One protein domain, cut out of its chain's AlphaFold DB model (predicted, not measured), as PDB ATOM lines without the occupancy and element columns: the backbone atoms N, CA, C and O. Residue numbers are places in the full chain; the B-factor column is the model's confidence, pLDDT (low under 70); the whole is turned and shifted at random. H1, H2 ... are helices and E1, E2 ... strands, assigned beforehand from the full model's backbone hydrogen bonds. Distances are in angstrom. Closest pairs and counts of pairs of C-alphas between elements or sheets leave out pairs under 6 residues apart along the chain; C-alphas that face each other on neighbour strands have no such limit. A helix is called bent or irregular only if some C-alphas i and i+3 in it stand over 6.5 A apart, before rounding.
ATOM      1  N   GLY A 530     -41.988 -28.262-104.284       70.06
ATOM      2  CA  GLY A 530     -40.753 -27.746-103.691       70.06
ATOM      3  C   GLY A 530     -39.514 -27.857-104.577       70.06
ATOM      4  O   GLY A 530     -39.278 -28.881-105.217       70.06
ATOM      5  N   VAL A 531     -38.669 -26.821-104.551       78.31
ATOM      6  CA  VAL A 531     -37.345 -26.810-105.195       78.31
ATOM      7  C   VAL A 531     -36.265 -27.061-104.152       78.31
ATOM      8  O   VAL A 531     -36.177 -26.364-103.140       78.31
ATOM      9  N   ARG A 532     -35.402 -28.044-104.414       84.12
ATOM     10  CA  ARG A 532     -34.220 -28.309-103.589       84.12
ATOM     11  C   ARG A 532     -33.123 -27.308-103.932       84.12
ATOM     12  O   ARG A 532     -32.690 -27.225-105.082       84.12
ATOM     13  N   VAL A 533     -32.639 -26.584-102.936       86.12
ATOM     14  CA  VAL A 533     -31.552 -25.611-103.058       86.12
ATOM     15  C   VAL A 533     -30.439 -25.937-102.080       86.12
ATOM     16  O   VAL A 533     -30.681 -26.401-100.972       86.12
ATOM     17  N   VAL A 534     -29.203 -25.681-102.479       84.56
ATOM     18  CA  VAL A 534     -28.063 -25.673-101.570       84.56
ATOM     19  C   VAL A 534     -27.848 -24.252-101.097       84.56
ATOM     20  O   VAL A 534     -27.703 -23.355-101.930       84.56
ATOM     21  N   ARG A 535     -27.771 -24.053 -99.784       81.94
ATOM     22  CA  ARG A 535     -27.380 -22.778 -99.182       81.94
ATOM     23  C   ARG A 535     -26.049 -22.877 -98.469       81.94
ATOM     24  O   ARG A 535     -25.737 -23.924 -97.911       81.94
ATOM     25  N   ASP A 536     -25.282 -21.794 -98.488       72.50
ATOM     26  CA  ASP A 536     -24.080 -21.646 -97.668       72.50
ATOM     27  C   ASP A 536     -24.429 -21.362 -96.191       72.50
ATOM     28  O   ASP A 536     -25.593 -21.188 -95.820       72.50
ATOM     29  N   ALA A 537     -23.406 -21.278 -95.334       60.31
ATOM     30  CA  ALA A 537     -23.570 -20.964 -93.911       60.31
ATOM     31  C   ALA A 537     -24.187 -19.573 -93.650       60.31
ATOM     32  O   ALA A 537     -24.746 -19.339 -92.578       60.31
ATOM     33  N   SER A 538     -24.091 -18.665 -94.622       49.25
ATOM     34  CA  SER A 538     -24.660 -17.315 -94.583       49.25
ATOM     35  C   SER A 538     -26.115 -17.281 -95.079       49.25
ATOM     36  O   SER A 538     -26.775 -16.252 -94.952       49.25
ATOM     37  N   GLY A 539     -26.635 -18.396 -95.606       59.41
ATOM     38  CA  GLY A 539     -27.991 -18.531 -96.141       59.41
ATOM     39  C   GLY A 539     -28.139 -18.199 -97.632       59.41
ATOM     40  O   GLY A 539     -29.262 -18.248 -98.150       59.41
ATOM     41  N   ASN A 540     -27.048 -17.902 -98.341       66.06
ATOM     42  CA  ASN A 540     -27.077 -17.616 -99.777       66.06
ATOM     43  C   ASN A 540     -27.245 -18.907-100.577       66.06
ATOM     44  O   ASN A 540     -26.633 -19.920-100.243       66.06
ATOM     45  N   VAL A 541     -28.026 -18.874-101.659       77.38
ATOM     46  CA  VAL A 541     -28.178 -20.027-102.561       77.38
ATOM     47  C   VAL A 541     -26.893 -20.221-103.369       77.38
ATOM     48  O   VAL A 541     -26.513 -19.357-104.152       77.38
ATOM     49  N   ILE A 542     -26.244 -21.371-103.198       79.12
ATOM     50  CA  ILE A 542     -25.088 -21.807-103.996       79.12
ATOM     51  C   ILE A 542     -25.559 -22.450-105.308       79.12
ATOM     52  O   ILE A 542     -24.897 -22.341-106.339       79.12
ATOM     53  N   GLY A 543     -26.701 -23.138-105.279       82.44
ATOM     54  CA  GLY A 543     -27.248 -23.805-106.453       82.44
ATOM     55  C   GLY A 543     -28.544 -24.553-106.172       82.44
ATOM     56  O   GLY A 543     -29.027 -24.606-105.043       82.44
ATOM     57  N   THR A 544     -29.101 -25.151-107.215       85.69
ATOM     58  CA  THR A 544     -30.293 -26.007-107.177       85.69
ATOM     59  C   THR A 544     -29.882 -27.469-107.282       85.69
ATOM     60  O   THR A 544     -28.926 -27.793-107.984       85.69
ATOM     61  N   VAL A 545     -30.570 -28.360-106.570       83.94
ATOM     62  CA  VAL A 545     -30.262 -29.793-106.598       83.94
ATOM     63  C   VAL A 545     -31.156 -30.492-107.614       83.94
ATOM     64  O   VAL A 545     -32.378 -30.464-107.490       83.94
ATOM     65  N   VAL A 546     -30.540 -31.161-108.587       78.94
ATOM     66  CA  VAL A 546     -31.206 -32.001-109.590       78.94
ATOM     67  C   VAL A 546     -30.680 -33.428-109.455       78.94
ATOM     68  O   VAL A 546     -29.504 -33.698-109.720       78.94
ATOM     69  N   GLY A 547     -31.534 -34.350-109.001       75.75
ATOM     70  CA  GLY A 547     -31.099 -35.680-108.564       75.75
ATOM     71  C   GLY A 547     -30.096 -35.570-107.409       75.75
ATOM     72  O   GLY A 547     -30.453 -35.123-106.320       75.75
ATOM     73  N   ASP A 548     -28.835 -35.923-107.668       78.12
ATOM     74  CA  ASP A 548     -27.719 -35.752-106.723       78.12
ATOM     75  C   ASP A 548     -26.743 -34.640-107.144       78.12
ATOM     76  O   ASP A 548     -25.739 -34.422-106.474       78.12
ATOM     77  N   ARG A 549     -26.984 -33.934-108.253       85.44
ATOM     78  CA  ARG A 549     -26.095 -32.875-108.766       85.44
ATOM     79  C   ARG A 549     -26.536 -31.520-108.232       85.44
ATOM     80  O   ARG A 549     -27.727 -31.238-108.177       85.44
ATOM     81  N   VAL A 550     -25.579 -30.665-107.892       87.31
ATOM     82  CA  VAL A 550     -25.820 -29.263-107.530       87.31
ATOM     83  C   VAL A 550     -25.451 -28.401-108.725       87.31
ATOM     84  O   VAL A 550     -24.299 -28.419-109.160       87.31
ATOM     85  N   LEU A 551     -26.425 -27.672-109.258       86.31
ATOM     86  CA  LEU A 551     -26.291 -26.828-110.438       86.31
ATOM     87  C   LEU A 551     -26.378 -25.351-110.052       86.31
ATOM     88  O   LEU A 551     -27.279 -24.965-109.308       86.31
ATOM     89  N   ASP A 552     -25.489 -24.519-110.582       86.50
ATOM     90  CA  ASP A 552     -25.593 -23.065-110.431       86.50
ATOM     91  C   ASP A 552     -26.737 -22.472-111.278       86.50
ATOM     92  O   ASP A 552     -27.479 -23.185-111.967       86.50
ATOM     93  N   ALA A 553     -26.898 -21.147-111.230       83.88
ATOM     94  CA  ALA A 553     -27.914 -20.442-112.007       83.88
ATOM     95  C   ALA A 553     -27.749 -20.666-113.520       83.88
ATOM     96  O   ALA A 553     -28.735 -20.707-114.241       83.88
ATOM     97  N   GLN A 554     -26.536 -20.883-114.023       81.06
ATOM     98  CA  GLN A 554     -26.297 -21.174-115.436       81.06
ATOM     99  C   GLN A 554     -26.495 -22.663-115.780       81.06
ATOM    100  O   GLN A 554     -26.344 -23.055-116.934       81.06
ATOM    101  N   GLY A 555     -26.827 -23.522-114.816       80.00
ATOM    102  CA  GLY A 555     -26.958 -24.964-115.041       80.00
ATOM    103  C   GLY A 555     -25.622 -25.712-115.069       80.00
ATOM    104  O   GLY A 555     -25.590 -26.881-115.453       80.00
ATOM    105  N   ARG A 556     -24.518 -25.082-114.649       84.38
ATOM    106  CA  ARG A 556     -23.220 -25.751-114.504       84.38
ATOM    107  C   ARG A 556     -23.208 -26.534-113.204       84.38
ATOM    108  O   ARG A 556     -23.585 -26.027-112.151       84.38
ATOM    109  N   GLU A 557     -22.705 -27.760-113.256       88.44
ATOM    110  CA  GLU A 557     -22.496 -28.547-112.043       88.44
ATOM    111  C   GLU A 557     -21.401 -27.900-111.189       88.44
ATOM    112  O   GLU A 557     -20.291 -27.672-111.674       88.44
ATOM    113  N   VAL A 558     -21.708 -27.611-109.927       86.62
ATOM    114  CA  VAL A 558     -20.782 -27.045-108.932       86.62
ATOM    115  C   VAL A 558     -20.449 -28.035-107.815       86.62
ATOM    116  O   VAL A 558     -19.411 -27.904-107.170       86.62
ATOM    117  N   GLY A 559     -21.263 -29.075-107.637       86.94
ATOM    118  CA  GLY A 559     -21.055 -30.110-106.628       86.94
ATOM    119  C   GLY A 559     -22.086 -31.231-106.720       86.94
ATOM    120  O   GLY A 559     -22.845 -31.309-107.689       86.94
ATOM    121  N   LYS A 560     -22.121 -32.090-105.702       86.62
ATOM    122  CA  LYS A 560     -23.102 -33.171-105.550       86.62
ATOM    123  C   LYS A 560     -23.620 -33.256-104.119       86.62
ATOM    124  O   LYS A 560     -22.952 -32.813-103.191       86.62
ATOM    125  N   VAL A 561     -24.797 -33.838-103.938       82.62
ATOM    126  CA  VAL A 561     -25.350 -34.193-102.631       82.62
ATOM    127  C   VAL A 561     -25.126 -35.684-102.414       82.62
ATOM    128  O   VAL A 561     -25.648 -36.504-103.164       82.62
ATOM    129  N   VAL A 562     -24.351 -36.033-101.393       78.06
ATOM    130  CA  VAL A 562     -24.076 -37.417-100.991       78.06
ATOM    131  C   VAL A 562     -24.450 -37.544 -99.526       78.06
ATOM    132  O   VAL A 562     -23.940 -36.798 -98.695       78.06
ATOM    133  N   ASP A 563     -25.372 -38.453 -99.202       70.31
ATOM    134  CA  ASP A 563     -25.762 -38.731 -97.813       70.31
ATOM    135  C   ASP A 563     -26.245 -37.492 -97.028       70.31
ATOM    136  O   ASP A 563     -26.036 -37.361 -95.824       70.31
ATOM    137  N   GLY A 564     -26.905 -36.555 -97.721       68.75
ATOM    138  CA  GLY A 564     -27.376 -35.285 -97.151       68.75
ATOM    139  C   GLY A 564     -26.278 -34.229 -96.959       68.75
ATOM    140  O   GLY A 564     -26.575 -33.114 -96.539       68.75
ATOM    141  N   GLN A 565     -25.022 -34.542 -97.290       73.88
ATOM    142  CA  GLN A 565     -23.920 -33.584 -97.318       73.88
ATOM    143  C   GLN A 565     -23.672 -33.075 -98.731       73.88
ATOM    144  O   GLN A 565     -23.719 -33.824 -99.707       73.88
ATOM    145  N   VAL A 566     -23.356 -31.788 -98.836       82.56
ATOM    146  CA  VAL A 566     -22.955 -31.187-100.105       82.56
ATOM    147  C   VAL A 566     -21.450 -31.342-100.262       82.56
ATOM    148  O   VAL A 566     -20.684 -30.863 -99.426       82.56
ATOM    149  N   VAL A 567     -21.024 -31.995-101.336       82.50
ATOM    150  CA  VAL A 567     -19.618 -32.179-101.696       82.50
ATOM    151  C   VAL A 567     -19.284 -31.414-102.970       82.50
ATOM    152  O   VAL A 567     -20.109 -31.280-103.874       82.50
ATOM    153  N   ASP A 568     -18.061 -30.907-103.056       82.12
ATOM    154  CA  ASP A 568     -17.528 -30.329-104.286       82.12
ATOM    155  C   ASP A 568     -17.217 -31.418-105.335       82.12
ATOM    156  O   ASP A 568     -17.341 -32.622-105.092       82.12
ATOM    157  N   LYS A 569     -16.764 -31.010-106.528       79.56
ATOM    158  CA  LYS A 569     -16.372 -31.946-107.603       79.56
ATOM    159  C   LYS A 569     -15.234 -32.902-107.229       79.56
ATOM    160  O   LYS A 569     -15.077 -33.926-107.884       79.56
ATOM    161  N   SER A 570     -14.434 -32.565-106.218       76.75
ATOM    162  CA  SER A 570     -13.356 -33.415-105.703       76.75
ATOM    163  C   SER A 570     -13.813 -34.368-104.594       76.75
ATOM    164  O   SER A 570     -12.999 -35.131-104.080       76.75
ATOM    165  N   GLY A 571     -15.100 -34.346-104.233       73.12
ATOM    166  CA  GLY A 571     -15.667 -35.161-103.162       73.12
ATOM    167  C   GLY A 571     -15.405 -34.611-101.760       73.12
ATOM    168  O   GLY A 571     -15.652 -35.311-100.780       73.12
ATOM    169  N   ARG A 572     -14.909 -33.373-101.627       76.69
ATOM    170  CA  ARG A 572     -14.721 -32.725-100.321       76.69
ATOM    171  C   ARG A 572     -16.024 -32.075 -99.873       76.69
ATOM    172  O   ARG A 572     -16.643 -31.343-100.640       76.69
ATOM    173  N   ALA A 573     -16.420 -32.318 -98.626       74.88
ATOM    174  CA  ALA A 573     -17.603 -31.700 -98.040       74.88
ATOM    175  C   ALA A 573     -17.448 -30.173 -97.955       74.88
ATOM    176  O   ALA A 573     -16.437 -29.659 -97.469       74.88
ATOM    177  N   LEU A 574     -18.470 -29.451 -98.407       72.94
ATOM    178  CA  LEU A 574     -18.564 -28.002 -98.291       72.94
ATOM    179  C   LEU A 574     -19.056 -27.654 -96.882       72.94
ATOM    180  O   LEU A 574     -20.221 -27.858 -96.538       72.94
ATOM    181  N   ALA A 575     -18.149 -27.153 -96.043       59.56
ATOM    182  CA  ALA A 575     -18.449 -26.835 -94.651       59.56
ATOM    183  C   ALA A 575     -19.571 -25.786 -94.543       59.56
ATOM    184  O   ALA A 575     -19.481 -24.699 -95.109       59.56
ATOM    185  N   GLY A 576     -20.627 -26.123 -93.798       62.91
ATOM    186  CA  GLY A 576     -21.778 -25.245 -93.576       62.91
ATOM    187  C   GLY A 576     -22.782 -25.184 -94.729       62.91
ATOM    188  O   GLY A 576     -23.805 -24.522 -94.573       62.91
ATOM    189  N   ALA A 577     -22.537 -25.884 -95.842       73.62
ATOM    190  CA  ALA A 577     -23.514 -25.997 -96.914       73.62
ATOM    191  C   ALA A 577     -24.635 -26.973 -96.524       73.62
ATOM    192  O   ALA A 577     -24.366 -28.091 -96.079       73.62
ATOM    193  N   GLN A 578     -25.887 -26.558 -96.693       76.31
ATOM    194  CA  GLN A 578     -27.067 -27.359 -96.363       76.31
ATOM    195  C   GLN A 578     -28.004 -27.439 -97.560       76.31
ATOM    196  O   GLN A 578     -28.196 -26.455 -98.273       76.31
ATOM    197  N   VAL A 579     -28.592 -28.617 -97.774       81.50
ATOM    198  CA  VAL A 579     -29.682 -28.787 -98.736       81.50
ATOM    199  C   VAL A 579     -30.981 -28.417 -98.037       81.50
ATOM    200  O   VAL A 579     -31.308 -28.987 -96.996       81.50
ATOM    201  N   GLU A 580     -31.716 -27.474 -98.606       78.38
ATOM    202  CA  GLU A 580     -33.024 -27.039 -98.137       78.38
ATOM    203  C   GLU A 580     -34.072 -27.246 -99.234       78.38
ATOM    204  O   GLU A 580     -33.773 -27.125-100.423       78.38
ATOM    205  N   VAL A 581     -35.310 -27.546 -98.845       77.56
ATOM    206  CA  VAL A 581     -36.453 -27.547 -99.767       77.56
ATOM    207  C   VAL A 581     -37.220 -26.248 -99.592       77.56
ATOM    208  O   VAL A 581     -37.705 -25.947 -98.501       77.56
ATOM    209  N   GLN A 582     -37.339 -25.487-100.673       75.88
ATOM    210  CA  GLN A 582     -38.165 -24.291-100.733       75.88
ATOM    211  C   GLN A 582     -39.520 -24.664-101.341       75.88
ATOM    212  O   GLN A 582     -39.584 -24.955-102.534       75.88
ATOM    213  N   GLN A 583     -40.570 -24.710-100.515       72.00
ATOM    214  CA  GLN A 583     -41.941 -24.972-100.969       72.00
ATOM    215  C   GLN A 583     -42.544 -23.752-101.675       72.00
ATOM    216  O   GLN A 583     -42.080 -22.626-101.479       72.00
ATOM    217  N   ASP A 584     -43.570 -23.993-102.496       68.62
ATOM    218  CA  ASP A 584     -44.271 -22.999-103.316       68.62
ATOM    219  C   ASP A 584     -43.311 -22.175-104.192       68.62
ATOM    220  O   ASP A 584     -43.515 -20.982-104.436       68.62
ATOM    221  N   ALA A 585     -42.232 -22.811-104.654       72.12
ATOM    222  CA  ALA A 585     -41.215 -22.206-105.497       72.12
ATOM    223  C   ALA A 585     -40.978 -23.040-106.753       72.12
ATOM    224  O   ALA A 585     -41.114 -24.263-106.740       72.12
ATOM    225  N   VAL A 586     -40.566 -22.371-107.825       80.19
ATOM    226  CA  VAL A 586     -40.138 -22.986-109.083       80.19
ATOM    227  C   VAL A 586     -38.849 -22.354-109.551       80.19
ATOM    228  O   VAL A 586     -38.524 -21.212-109.233       80.19
ATOM    229  N   ARG A 587     -38.092 -23.119-110.328       85.75
ATOM    230  CA  ARG A 587     -36.914 -22.606-111.004       85.75
ATOM    231  C   ARG A 587     -37.357 -22.002-112.336       85.75
ATOM    232  O   ARG A 587     -37.970 -22.704-113.133       85.75
ATOM    233  N   VAL A 588     -37.085 -20.727-112.580       87.19
ATOM    234  CA  VAL A 588     -37.497 -19.999-113.789       87.19
ATOM    235  C   VAL A 588     -36.265 -19.699-114.626       87.19
ATOM    236  O   VAL A 588     -35.311 -19.108-114.128       87.19
ATOM    237  N   ALA A 589     -36.275 -20.117-115.891       87.81
ATOM    238  CA  ALA A 589     -35.250 -19.760-116.862       87.81
ATOM    239  C   ALA A 589     -35.539 -18.364-117.419       87.81
ATOM    240  O   ALA A 589     -36.628 -18.124-117.946       87.81
ATOM    241  N   ARG A 590     -34.559 -17.468-117.347       88.31
ATOM    242  CA  ARG A 590     -34.606 -16.109-117.884       88.31
ATOM    243  C   ARG A 590     -33.483 -15.876-118.880       88.31
ATOM    244  O   ARG A 590     -32.401 -16.440-118.733       88.31
ATOM    245  N   ASP A 591     -33.742 -15.060-119.892       84.00
ATOM    246  CA  ASP A 591     -32.708 -14.590-120.816       84.00
ATOM    247  C   ASP A 591     -31.865 -13.445-120.232       84.00
ATOM    248  O   ASP A 591     -32.102 -12.961-119.125       84.00
ATOM    249  N   ALA A 592     -30.881 -12.981-121.007       77.31
ATOM    250  CA  ALA A 592     -29.992 -11.890-120.613       77.31
ATOM    251  C   ALA A 592     -30.707 -10.539-120.387       77.31
ATOM    252  O   ALA A 592     -30.130  -9.652-119.764       77.31
ATOM    253  N   SER A 593     -31.938 -10.372-120.882       72.94
ATOM    254  CA  SER A 593     -32.780  -9.192-120.634       72.94
ATOM    255  C   SER A 593     -33.647  -9.329-119.376       72.94
ATOM    256  O   SER A 593     -34.323  -8.381-118.983       72.94
ATOM    257  N   GLY A 594     -33.622 -10.501-118.730       73.50
ATOM    258  CA  GLY A 594     -34.456 -10.830-117.580       73.50
ATOM    259  C   GLY A 594     -35.847 -11.354-117.953       73.50
ATOM    260  O   GLY A 594     -36.652 -11.603-117.049       73.50
ATOM    261  N   LYS A 595     -36.151 -11.560-119.243       79.50
ATOM    262  CA  LYS A 595     -37.440 -12.106-119.700       79.50
ATOM    263  C   LYS A 595     -37.516 -13.598-119.384       79.50
ATOM    264  O   LYS A 595     -36.571 -14.339-119.644       79.50
ATOM    265  N   ALA A 596     -38.643 -14.038-118.822       82.94
ATOM    266  CA  ALA A 596     -38.885 -15.447-118.532       82.94
ATOM    267  C   ALA A 596     -39.096 -16.235-119.834       82.94
ATOM    268  O   ALA A 596     -39.922 -15.866-120.663       82.94
ATOM    269  N   ILE A 597     -38.342 -17.319-119.997       83.31
ATOM    270  CA  ILE A 597     -38.452 -18.262-121.119       83.31
ATOM    271  C   ILE A 597     -39.338 -19.447-120.734       83.31
ATOM    272  O   ILE A 597     -40.025 -20.013-121.578       83.31
ATOM    273  N   GLY A 598     -39.291 -19.863-119.468       85.50
ATOM    274  CA  GLY A 598     -39.979 -21.067-119.031       85.50
ATOM    275  C   GLY A 598     -39.654 -21.479-117.601       85.50
ATOM    276  O   GLY A 598     -38.756 -20.930-116.961       85.50
ATOM    277  N   THR A 599     -40.358 -22.493-117.109       85.56
ATOM    278  CA  THR A 599     -40.024 -23.179-115.855       85.56
ATOM    279  C   THR A 599     -39.024 -24.301-116.106       85.56
ATOM    280  O   THR A 599     -39.091 -25.013-117.102       85.56
ATOM    281  N   VAL A 600     -38.076 -24.482-115.197       85.38
ATOM    282  CA  VAL A 600     -37.042 -25.513-115.265       85.38
ATOM    283  C   VAL A 600     -37.417 -26.646-114.317       85.38
ATOM    284  O   VAL A 600     -37.465 -26.450-113.102       85.38
ATOM    285  N   LYS A 601     -37.640 -27.848-114.857       77.25
ATOM    286  CA  LYS A 601     -37.793 -29.078-114.064       77.25
ATOM    287  C   LYS A 601     -36.659 -30.038-114.403       77.25
ATOM    288  O   LYS A 601     -36.531 -30.494-115.542       77.25
ATOM    289  N   GLY A 602     -35.827 -30.326-113.406       75.50
ATOM    290  CA  GLY A 602     -34.538 -30.980-113.612       75.50
ATOM    291  C   GLY A 602     -33.621 -30.113-114.477       75.50
ATOM    292  O   GLY A 602     -33.325 -28.976-114.112       75.50
ATOM    293  N   ASP A 603     -33.233 -30.638-115.638       76.88
ATOM    294  CA  ASP A 603     -32.423 -29.921-116.633       76.88
ATOM    295  C   ASP A 603     -33.279 -29.393-117.802       76.88
ATOM    296  O   ASP A 603     -32.746 -28.772-118.716       76.88
ATOM    297  N   THR A 604     -34.591 -29.650-117.820       81.44
ATOM    298  CA  THR A 604     -35.474 -29.329-118.953       81.44
ATOM    299  C   THR A 604     -36.269 -28.052-118.688       81.44
ATOM    300  O   THR A 604     -36.854 -27.897-117.618       81.44
ATOM    301  N   VAL A 605     -36.311 -27.161-119.677       86.50
ATOM    302  CA  VAL A 605     -37.102 -25.925-119.692       86.50
ATOM    303  C   VAL A 605     -38.441 -26.183-120.384       86.50
ATOM    304  O   VAL A 605     -38.468 -26.723-121.493       86.50
ATOM    305  N   TYR A 606     -39.526 -25.780-119.732       83.88
ATOM    306  CA  TYR A 606     -40.906 -25.879-120.199       83.88
ATOM    307  C   TYR A 606     -41.500 -24.479-120.338       83.88
ATOM    308  O   TYR A 606     -41.324 -23.663-119.433       83.88
ATOM    309  N   ASP A 607     -42.197 -24.208-121.434       82.00
ATOM    310  CA  ASP A 607     -42.927 -22.952-121.642       82.00
ATOM    311  C   ASP A 607     -44.170 -22.846-120.731       82.00
ATOM    312  O   ASP A 607     -44.419 -23.707-119.876       82.00
ATOM    313  N   ALA A 608     -44.926 -21.752-120.870       72.75
ATOM    314  CA  ALA A 608     -46.116 -21.476-120.063       72.75
ATOM    315  C   ALA A 608     -47.237 -22.512-120.293       72.75
ATOM    316  O   ALA A 608     -48.013 -22.806-119.381       72.75
ATOM    317  N   GLU A 609     -47.281 -23.124-121.476       70.12
ATOM    318  CA  GLU A 609     -48.218 -24.179-121.865       70.12
ATOM    319  C   GLU A 609     -47.754 -25.578-121.413       70.12
ATOM    320  O   GLU A 609     -48.478 -26.567-121.575       70.12
ATOM    321  N   GLY A 610     -46.559 -25.680-120.821       70.31
ATOM    322  CA  GLY A 610     -45.973 -26.923-120.322       70.31
ATOM    323  C   GLY A 610     -45.316 -27.786-121.402       70.31
ATOM    324  O   GLY A 610     -45.054 -28.970-121.169       70.31
ATOM    325  N   LYS A 611     -45.035 -27.230-122.580       77.19
ATOM    326  CA  LYS A 611     -44.308 -27.882-123.667       77.19
ATOM    327  C   LYS A 611     -42.802 -27.649-123.517       77.19
ATOM    328  O   LYS A 611     -42.325 -26.649-122.995       77.19
ATOM    329  N   VAL A 612     -42.025 -28.644-123.943       82.56
ATOM    330  CA  VAL A 612     -40.563 -28.632-123.816       82.56
ATOM    331  C   VAL A 612     -39.947 -27.626-124.789       82.56
ATOM    332  O   VAL A 612     -40.083 -27.776-126.005       82.56
ATOM    333  N   VAL A 613     -39.197 -26.666-124.246       84.88
ATOM    334  CA  VAL A 613     -38.380 -25.701-125.002       84.88
ATOM    335  C   VAL A 613     -36.993 -26.285-125.296       84.88
ATOM    336  O   VAL A 613     -36.475 -26.156-126.402       84.88
ATOM    337  N   GLY A 614     -36.387 -26.965-124.319       86.06
ATOM    338  CA  GLY A 614     -35.066 -27.585-124.454       86.06
ATOM    339  C   GLY A 614     -34.426 -27.909-123.105       86.06
ATOM    340  O   GLY A 614     -35.076 -27.817-122.069       86.06
ATOM    341  N   LYS A 615     -33.148 -28.292-123.093       85.31
ATOM    342  CA  LYS A 615     -32.364 -28.535-121.875       85.31
ATOM    343  C   LYS A 615     -31.444 -27.368-121.558       85.31
ATOM    344  O   LYS A 615     -30.727 -26.908-122.439       85.31
ATOM    345  N   LEU A 616     -31.420 -26.929-120.306       86.31
ATOM    346  CA  LEU A 616     -30.508 -25.904-119.820       86.31
ATOM    347  C   LEU A 616     -29.131 -26.508-119.520       86.31
ATOM    348  O   LEU A 616     -28.992 -27.334-118.621       86.31
ATOM    349  N   VAL A 617     -28.111 -26.074-120.257       85.88
ATOM    350  CA  VAL A 617     -26.715 -26.490-120.092       85.88
ATOM    351  C   VAL A 617     -25.804 -25.281-120.309       85.88
ATOM    352  O   VAL A 617     -25.858 -24.647-121.361       85.88
ATOM    353  N   ASP A 618     -24.962 -24.964-119.326       84.81
ATOM    354  CA  ASP A 618     -23.935 -23.908-119.390       84.81
ATOM    355  C   ASP A 618     -24.452 -22.542-119.896       84.81
ATOM    356  O   ASP A 618     -23.840 -21.878-120.739       84.81
ATOM    357  N   GLY A 619     -25.612 -22.123-119.393       84.62
ATOM    358  CA  GLY A 619     -26.265 -20.859-119.727       84.62
ATOM    359  C   GLY A 619     -26.905 -20.846-121.114       84.62
ATOM    360  O   GLY A 619     -27.117 -19.778-121.693       84.62
ATOM    361  N   LYS A 620     -27.180 -22.023-121.685       86.31
ATOM    362  CA  LYS A 620     -27.836 -22.198-122.985       86.31
ATOM    363  C   LYS A 620     -28.994 -23.173-122.867       86.31
ATOM    364  O   LYS A 620     -28.896 -24.152-122.140       86.31
ATOM    365  N   VAL A 621     -30.058 -22.946-123.630       86.94
ATOM    366  CA  VAL A 621     -31.135 -23.928-123.811       86.94
ATOM    367  C   VAL A 621     -30.897 -24.649-125.131       86.94
ATOM    368  O   VAL A 621     -30.824 -23.996-126.169       86.94
ATOM    369  N   VAL A 622     -30.738 -25.973-125.093       86.50
ATOM    370  CA  VAL A 622     -30.493 -26.819-126.270       86.50
ATOM    371  C   VAL A 622     -31.690 -27.712-126.586       86.50
ATOM    372  O   VAL A 622     -32.250 -28.339-125.689       86.50
ATOM    373  N   ASP A 623     -32.099 -27.783-127.851       84.00
ATOM    374  CA  ASP A 623     -33.204 -28.645-128.281       84.00
ATOM    375  C   ASP A 623     -32.805 -30.139-128.307       84.00
ATOM    376  O   ASP A 623     -31.657 -30.518-128.053       84.00
ATOM    377  N   GLY A 624     -33.761 -31.017-128.630       73.88
ATOM    378  CA  GLY A 624     -33.528 -32.464-128.731       73.88
ATOM    379  C   GLY A 624     -32.533 -32.890-129.824       73.88
ATOM    380  O   GLY A 624     -32.058 -34.024-129.787       73.88
ATOM    381  N   ASN A 625     -32.194 -31.994-130.756       76.38
ATOM    382  CA  ASN A 625     -31.219 -32.214-131.826       76.38
ATOM    383  C   ASN A 625     -29.835 -31.629-131.485       76.38
ATOM    384  O   ASN A 625     -28.889 -31.812-132.251       76.38
ATOM    385  N   GLY A 626     -29.704 -30.948-130.342       75.88
ATOM    386  CA  GLY A 626     -28.471 -30.311-129.885       75.88
ATOM    387  C   GLY A 626     -28.265 -28.879-130.389       75.88
ATOM    388  O   GLY A 626     -27.185 -28.325-130.178       75.88
ATOM    389  N   ASN A 627     -29.260 -28.256-131.026       79.62
ATOM    390  CA  ASN A 627     -29.166 -26.857-131.442       79.62
ATOM    391  C   ASN A 627     -29.421 -25.924-130.258       79.62
ATOM    392  O   ASN A 627     -30.283 -26.186-129.424       79.62
ATOM    393  N   VAL A 628     -28.703 -24.801-130.210       85.56
ATOM    394  CA  VAL A 628     -28.911 -23.767-129.188       85.56
ATOM    395  C   VAL A 628     -30.147 -22.942-129.548       85.56
ATOM    396  O   VAL A 628     -30.135 -22.210-130.535       85.56
ATOM    397  N   VAL A 629     -31.192 -23.057-128.731       82.81
ATOM    398  CA  VAL A 629     -32.466 -22.329-128.843       82.81
ATOM    399  C   VAL A 629     -32.361 -20.946-128.204       82.81
ATOM    400  O   VAL A 629     -32.892 -19.976-128.733       82.81
ATOM    401  N   ALA A 630     -31.642 -20.841-127.083       80.38
ATOM    402  CA  ALA A 630     -31.411 -19.579-126.385       80.38
ATOM    403  C   ALA A 630     -30.057 -19.581-125.656       80.38
ATOM    404  O   ALA A 630     -29.557 -20.640-125.267       80.38
ATOM    405  N   SER A 631     -29.452 -18.407-125.468       83.25
ATOM    406  CA  SER A 631     -28.136 -18.237-124.832       83.25
ATOM    407  C   SER A 631     -28.121 -17.069-123.855       83.25
ATOM    408  O   SER A 631     -28.846 -16.101-124.060       83.25
ATOM    409  N   GLY A 632     -27.244 -17.127-122.851       81.31
ATOM    410  CA  GLY A 632     -27.211 -16.131-121.776       81.31
ATOM    411  C   GLY A 632     -28.303 -16.382-120.740       81.31
ATOM    412  O   GLY A 632     -28.839 -15.438-120.179       81.31
ATOM    413  N   ILE A 633     -28.658 -17.653-120.546       88.75
ATOM    414  CA  ILE A 633     -29.780 -18.066-119.711       88.75
ATOM    415  C   ILE A 633     -29.326 -18.250-118.269       88.75
ATOM    416  O   ILE A 633     -28.346 -18.955-118.012       88.75
ATOM    417  N   SER A 634     -30.059 -17.657-117.334       86.56
ATOM    418  CA  SER A 634     -29.971 -17.961-115.906       86.56
ATOM    419  C   SER A 634     -31.262 -18.625-115.443       86.56
ATOM    420  O   SER A 634     -32.339 -18.365-115.961       86.56
ATOM    421  N   ALA A 635     -31.152 -19.539-114.490       86.81
ATOM    422  CA  ALA A 635     -32.257 -20.276-113.918       86.81
ATOM    423  C   ALA A 635     -32.256 -20.091-112.408       86.81
ATOM    424  O   ALA A 635     -31.485 -20.734-111.686       86.81
ATOM    425  N   GLU A 636     -33.130 -19.203-111.959       83.88
ATOM    426  CA  GLU A 636     -33.225 -18.745-110.578       83.88
ATOM    427  C   GLU A 636     -34.463 -19.335-109.907       83.88
ATOM    428  O   GLU A 636     -35.414 -19.735-110.574       83.88
ATOM    429  N   VAL A 637     -34.427 -19.462-108.582       82.12
ATOM    430  CA  VAL A 637     -35.553 -19.995-107.806       82.12
ATOM    431  C   VAL A 637     -36.429 -18.837-107.357       82.12
ATOM    432  O   VAL A 637     -35.966 -17.958-106.634       82.12
ATOM    433  N   GLU A 638     -37.694 -18.863-107.757       78.44
ATOM    434  CA  GLU A 638     -38.686 -17.815-107.507       78.44
ATOM    435  C   GLU A 638     -39.954 -18.419-106.897       78.44
ATOM    436  O   GLU A 638     -40.208 -19.618-107.031       78.44
ATOM    437  N   GLY A 639     -40.767 -17.605-106.219       73.88
ATOM    438  CA  GLY A 639     -42.070 -18.065-105.731       73.88
ATOM    439  C   GLY A 639     -43.014 -18.390-106.893       73.88
ATOM    440  O   GLY A 639     -43.042 -17.660-107.883       73.88
ATOM    441  N   GLN A 640     -43.828 -19.439-106.760       70.44
ATOM    442  CA  GLN A 640     -44.747 -19.916-107.802       70.44
ATOM    443  C   GLN A 640     -45.610 -18.786-108.382       70.44
ATOM    444  O   GLN A 640     -45.657 -18.607-109.591       70.44
ATOM    445  N   ALA A 641     -46.212 -17.951-107.529       64.88
ATOM    446  CA  ALA A 641     -47.057 -16.841-107.977       64.88
ATOM    447  C   ALA A 641     -46.290 -15.764-108.776       64.88
ATOM    448  O   ALA A 641     -46.843 -15.151-109.691       64.88
ATOM    449  N   GLN A 642     -45.017 -15.527-108.440       70.19
ATOM    450  CA  GLN A 642     -44.157 -14.590-109.172       70.19
ATOM    451  C   GLN A 642     -43.784 -15.162-110.542       70.19
ATOM    452  O   GLN A 642     -43.867 -14.451-111.543       70.19
ATOM    453  N   ALA A 643     -43.444 -16.452-110.582       70.19
ATOM    454  CA  ALA A 643     -43.135 -17.167-111.810       70.19
ATOM    455  C   ALA A 643     -44.338 -17.209-112.761       70.19
ATOM    456  O   ALA A 643     -44.195 -16.858-113.928       70.19
ATOM    457  N   ASP A 644     -45.524 -17.553-112.253       72.00
ATOM    458  CA  ASP A 644     -46.761 -17.612-113.038       72.00
ATOM    459  C   ASP A 644     -47.088 -16.244-113.659       72.00
ATOM    460  O   ASP A 644     -47.423 -16.153-114.839       72.00
ATOM    461  N   THR A 645     -46.907 -15.160-112.896       73.06
ATOM    462  CA  THR A 645     -47.094 -13.788-113.396       73.06
ATOM    463  C   THR A 645     -46.067 -13.441-114.476       73.06
ATOM    464  O   THR A 645     -46.420 -12.885-115.515       73.06
ATOM    465  N   ALA A 646     -44.793 -13.777-114.259       70.81
ATOM    466  CA  ALA A 646     -43.720 -13.497-115.212       70.81
ATOM    467  C   ALA A 646     -43.873 -14.282-116.526       70.81
ATOM    468  O   ALA A 646     -43.566 -13.753-117.592       70.81
ATOM    469  N   LEU A 647     -44.360 -15.521-116.454       73.56
ATOM    470  CA  LEU A 647     -44.622 -16.379-117.611       73.56
ATOM    471  C   LEU A 647     -45.869 -15.935-118.379       73.56
ATOM    472  O   LEU A 647     -45.841 -15.919-119.607       73.56
ATOM    473  N   ALA A 648     -46.923 -15.498-117.682       68.75
ATOM    474  CA  ALA A 648     -48.110 -14.930-118.320       68.75
ATOM    475  C   ALA A 648     -47.773 -13.665-119.130       68.75
ATOM    476  O   ALA A 648     -48.166 -13.551-120.287       68.75
ATOM    477  N   LEU A 649     -46.959 -12.765-118.566       67.19
ATOM    478  CA  LEU A 649     -46.480 -11.560-119.259       67.19
ATOM    479  C   LEU A 649     -45.579 -11.880-120.463       67.19
ATOM    480  O   LEU A 649     -45.526 -11.108-121.415       67.19
ATOM    481  N   ALA A 650     -44.860 -13.004-120.431       60.94
ATOM    482  CA  ALA A 650     -44.026 -13.440-121.547       60.94
ATOM    483  C   ALA A 650     -44.851 -14.034-122.706       60.94
ATOM    484  O   ALA A 650     -44.461 -13.852-123.862       60.94
ATOM    485  N   GLY A 651     -45.974 -14.699-122.402       51.75
ATOM    486  CA  GLY A 651     -46.882 -15.311-123.381       51.75
ATOM    487  C   GLY A 651     -47.789 -14.319-124.122       51.75
ATOM    488  O   GLY A 651     -48.179 -14.573-125.258       51.75
ATOM    489  N   GLU A 652     -48.077 -13.149-123.542       47.38
ATOM    490  CA  GLU A 652     -48.899 -12.111-124.197       47.38
ATOM    491  C   GLU A 652     -48.203 -11.429-125.399       47.38
ATOM    492  O   GLU A 652     -48.861 -10.776-126.210       47.38
ATOM    493  N   GLU A 653     -46.888 -11.618-125.574       43.34
ATOM    494  CA  GLU A 653     -46.094 -11.045-126.674       43.34
ATOM    495  C   GLU A 653     -45.789 -12.023-127.833       43.34
ATOM    496  O   GLU A 653     -45.016 -11.671-128.734       43.34
TER     497      GLU A 653
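Overview. This is residues 530 to 653 of the 685 residues of the protein "Flp pilus assembly protein CpaB" of Pseudomonas alcaligenes (UniProt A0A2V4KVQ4). Look for two lobes side by side along the longest axis, each one a sheet curled like part of a barrel and folded back on itself: E1 to E6 make the first lobe, E7 to E13 the second, and H1 covers E7 and E8 of the second. The lobes are only partly face to face, with E1 and E2 of the first close to E7 and E13 of the second. The printed part has 124 residues, with thirteen named strands followed by one named helix, and its class is mostly strand. The sheets run E5 E4 E3 E2 E1 E6 and E12 E11 E10 E9 E8 E7 E13, both antiparallel throughout. The whole is compact, with a radius of gyration of the C-alphas of 14.6 A, and spans 45 by 32 by 22 A.

Along the chain. Find C-alpha 530 at (-40.753, -27.746, -103.691), where E1, residues 530 to 535, begins its 15.0 A. Next come E2, residues 541 to 546, 14.2 A long, the short E3, residues 549 to 551, and E4, residues 557 to 562, 14.3 A long. E5 holds residues 565 to 568, and E6, residues 578 to 583, is 15.8 A long. Pick up the second sheet at C-alpha 585, (-41.215, -22.206, -105.497), where E7, residues 585 to 590, starts its 15.3 A. E8, residues 596 to 601, is 14.4 A long; E9, residues 604 to 606, is short; E10, residues 612 to 617, is 14.5 A long. After E11, residues 620 to 622, and E12, residues 628 to 631, comes E13, residues 634 to 639, 15.8 A long. H1, residues 640 to 651, runs 16.4 A and ends at C-alpha 651, (-46.882, -15.311, -123.381).

Arrangement. Begin with E1 to E5, a meander, each strand the antiparallel neighbour of the one before; N 545 and O 532 of E2 and E1 are 2.8 A apart, within hydrogen-bond range. E6 is the antiparallel neighbour of E1 at 150 degrees, with N 533 and O 580 at 2.8 A. This is a folded sheet, one sheet bent into two leaves that face each other: E5 and E4 face E2, E1 and E6, with E3 as the hinge. The closest C-alphas of its edge strands E5 and E6, Val 566 and Gln 578, are 6.8 A apart. E6 runs on into E7 at 96 degrees across a break of 1 residue. There the second meander, E7 to E12, begins; look at N 600 and O 587 of E8 and E7, 2.7 A apart. E13 is the antiparallel neighbour of E7, with N 588 and O 636 at 2.8 A. This sheet is folded too: E12, E11 and E10 face E8, E7 and E13, with E9 as the hinge. Its edge strands E12 and E13 are apart. The two sheets form a sandwich, two sheets face to face, with 33 pairs of C-alphas within 10 A. The closest C-alphas of E1 and E7, Gly 530 and Ala 585, are 5.8 A apart, while E2 and E13 are near each other. H1 is on the second sheet at a height over the sheet of 8.6 A, over E8 and E7, and runs along the strands, at 25 degrees to E7 on the local plane. The closest C-alphas of H1 and E8, Leu 647 and Ala 596, are 5.9 A apart. In H1 every O i to N i+4 pair is within hydrogen-bond range.

Size, cuts and confidence. The two C-alphas farthest apart are those of Arg 572 and Glu 652, at 46.5 A. The printed part has no cut and no long link; E5 to E6 is short, with 9 residues, and the other links are tight. The mean pLDDT of the printed part is 77.8; look for values under 70 at residues 537 to 540, 564, 575 to 576, 584, 641 and 648 to 653.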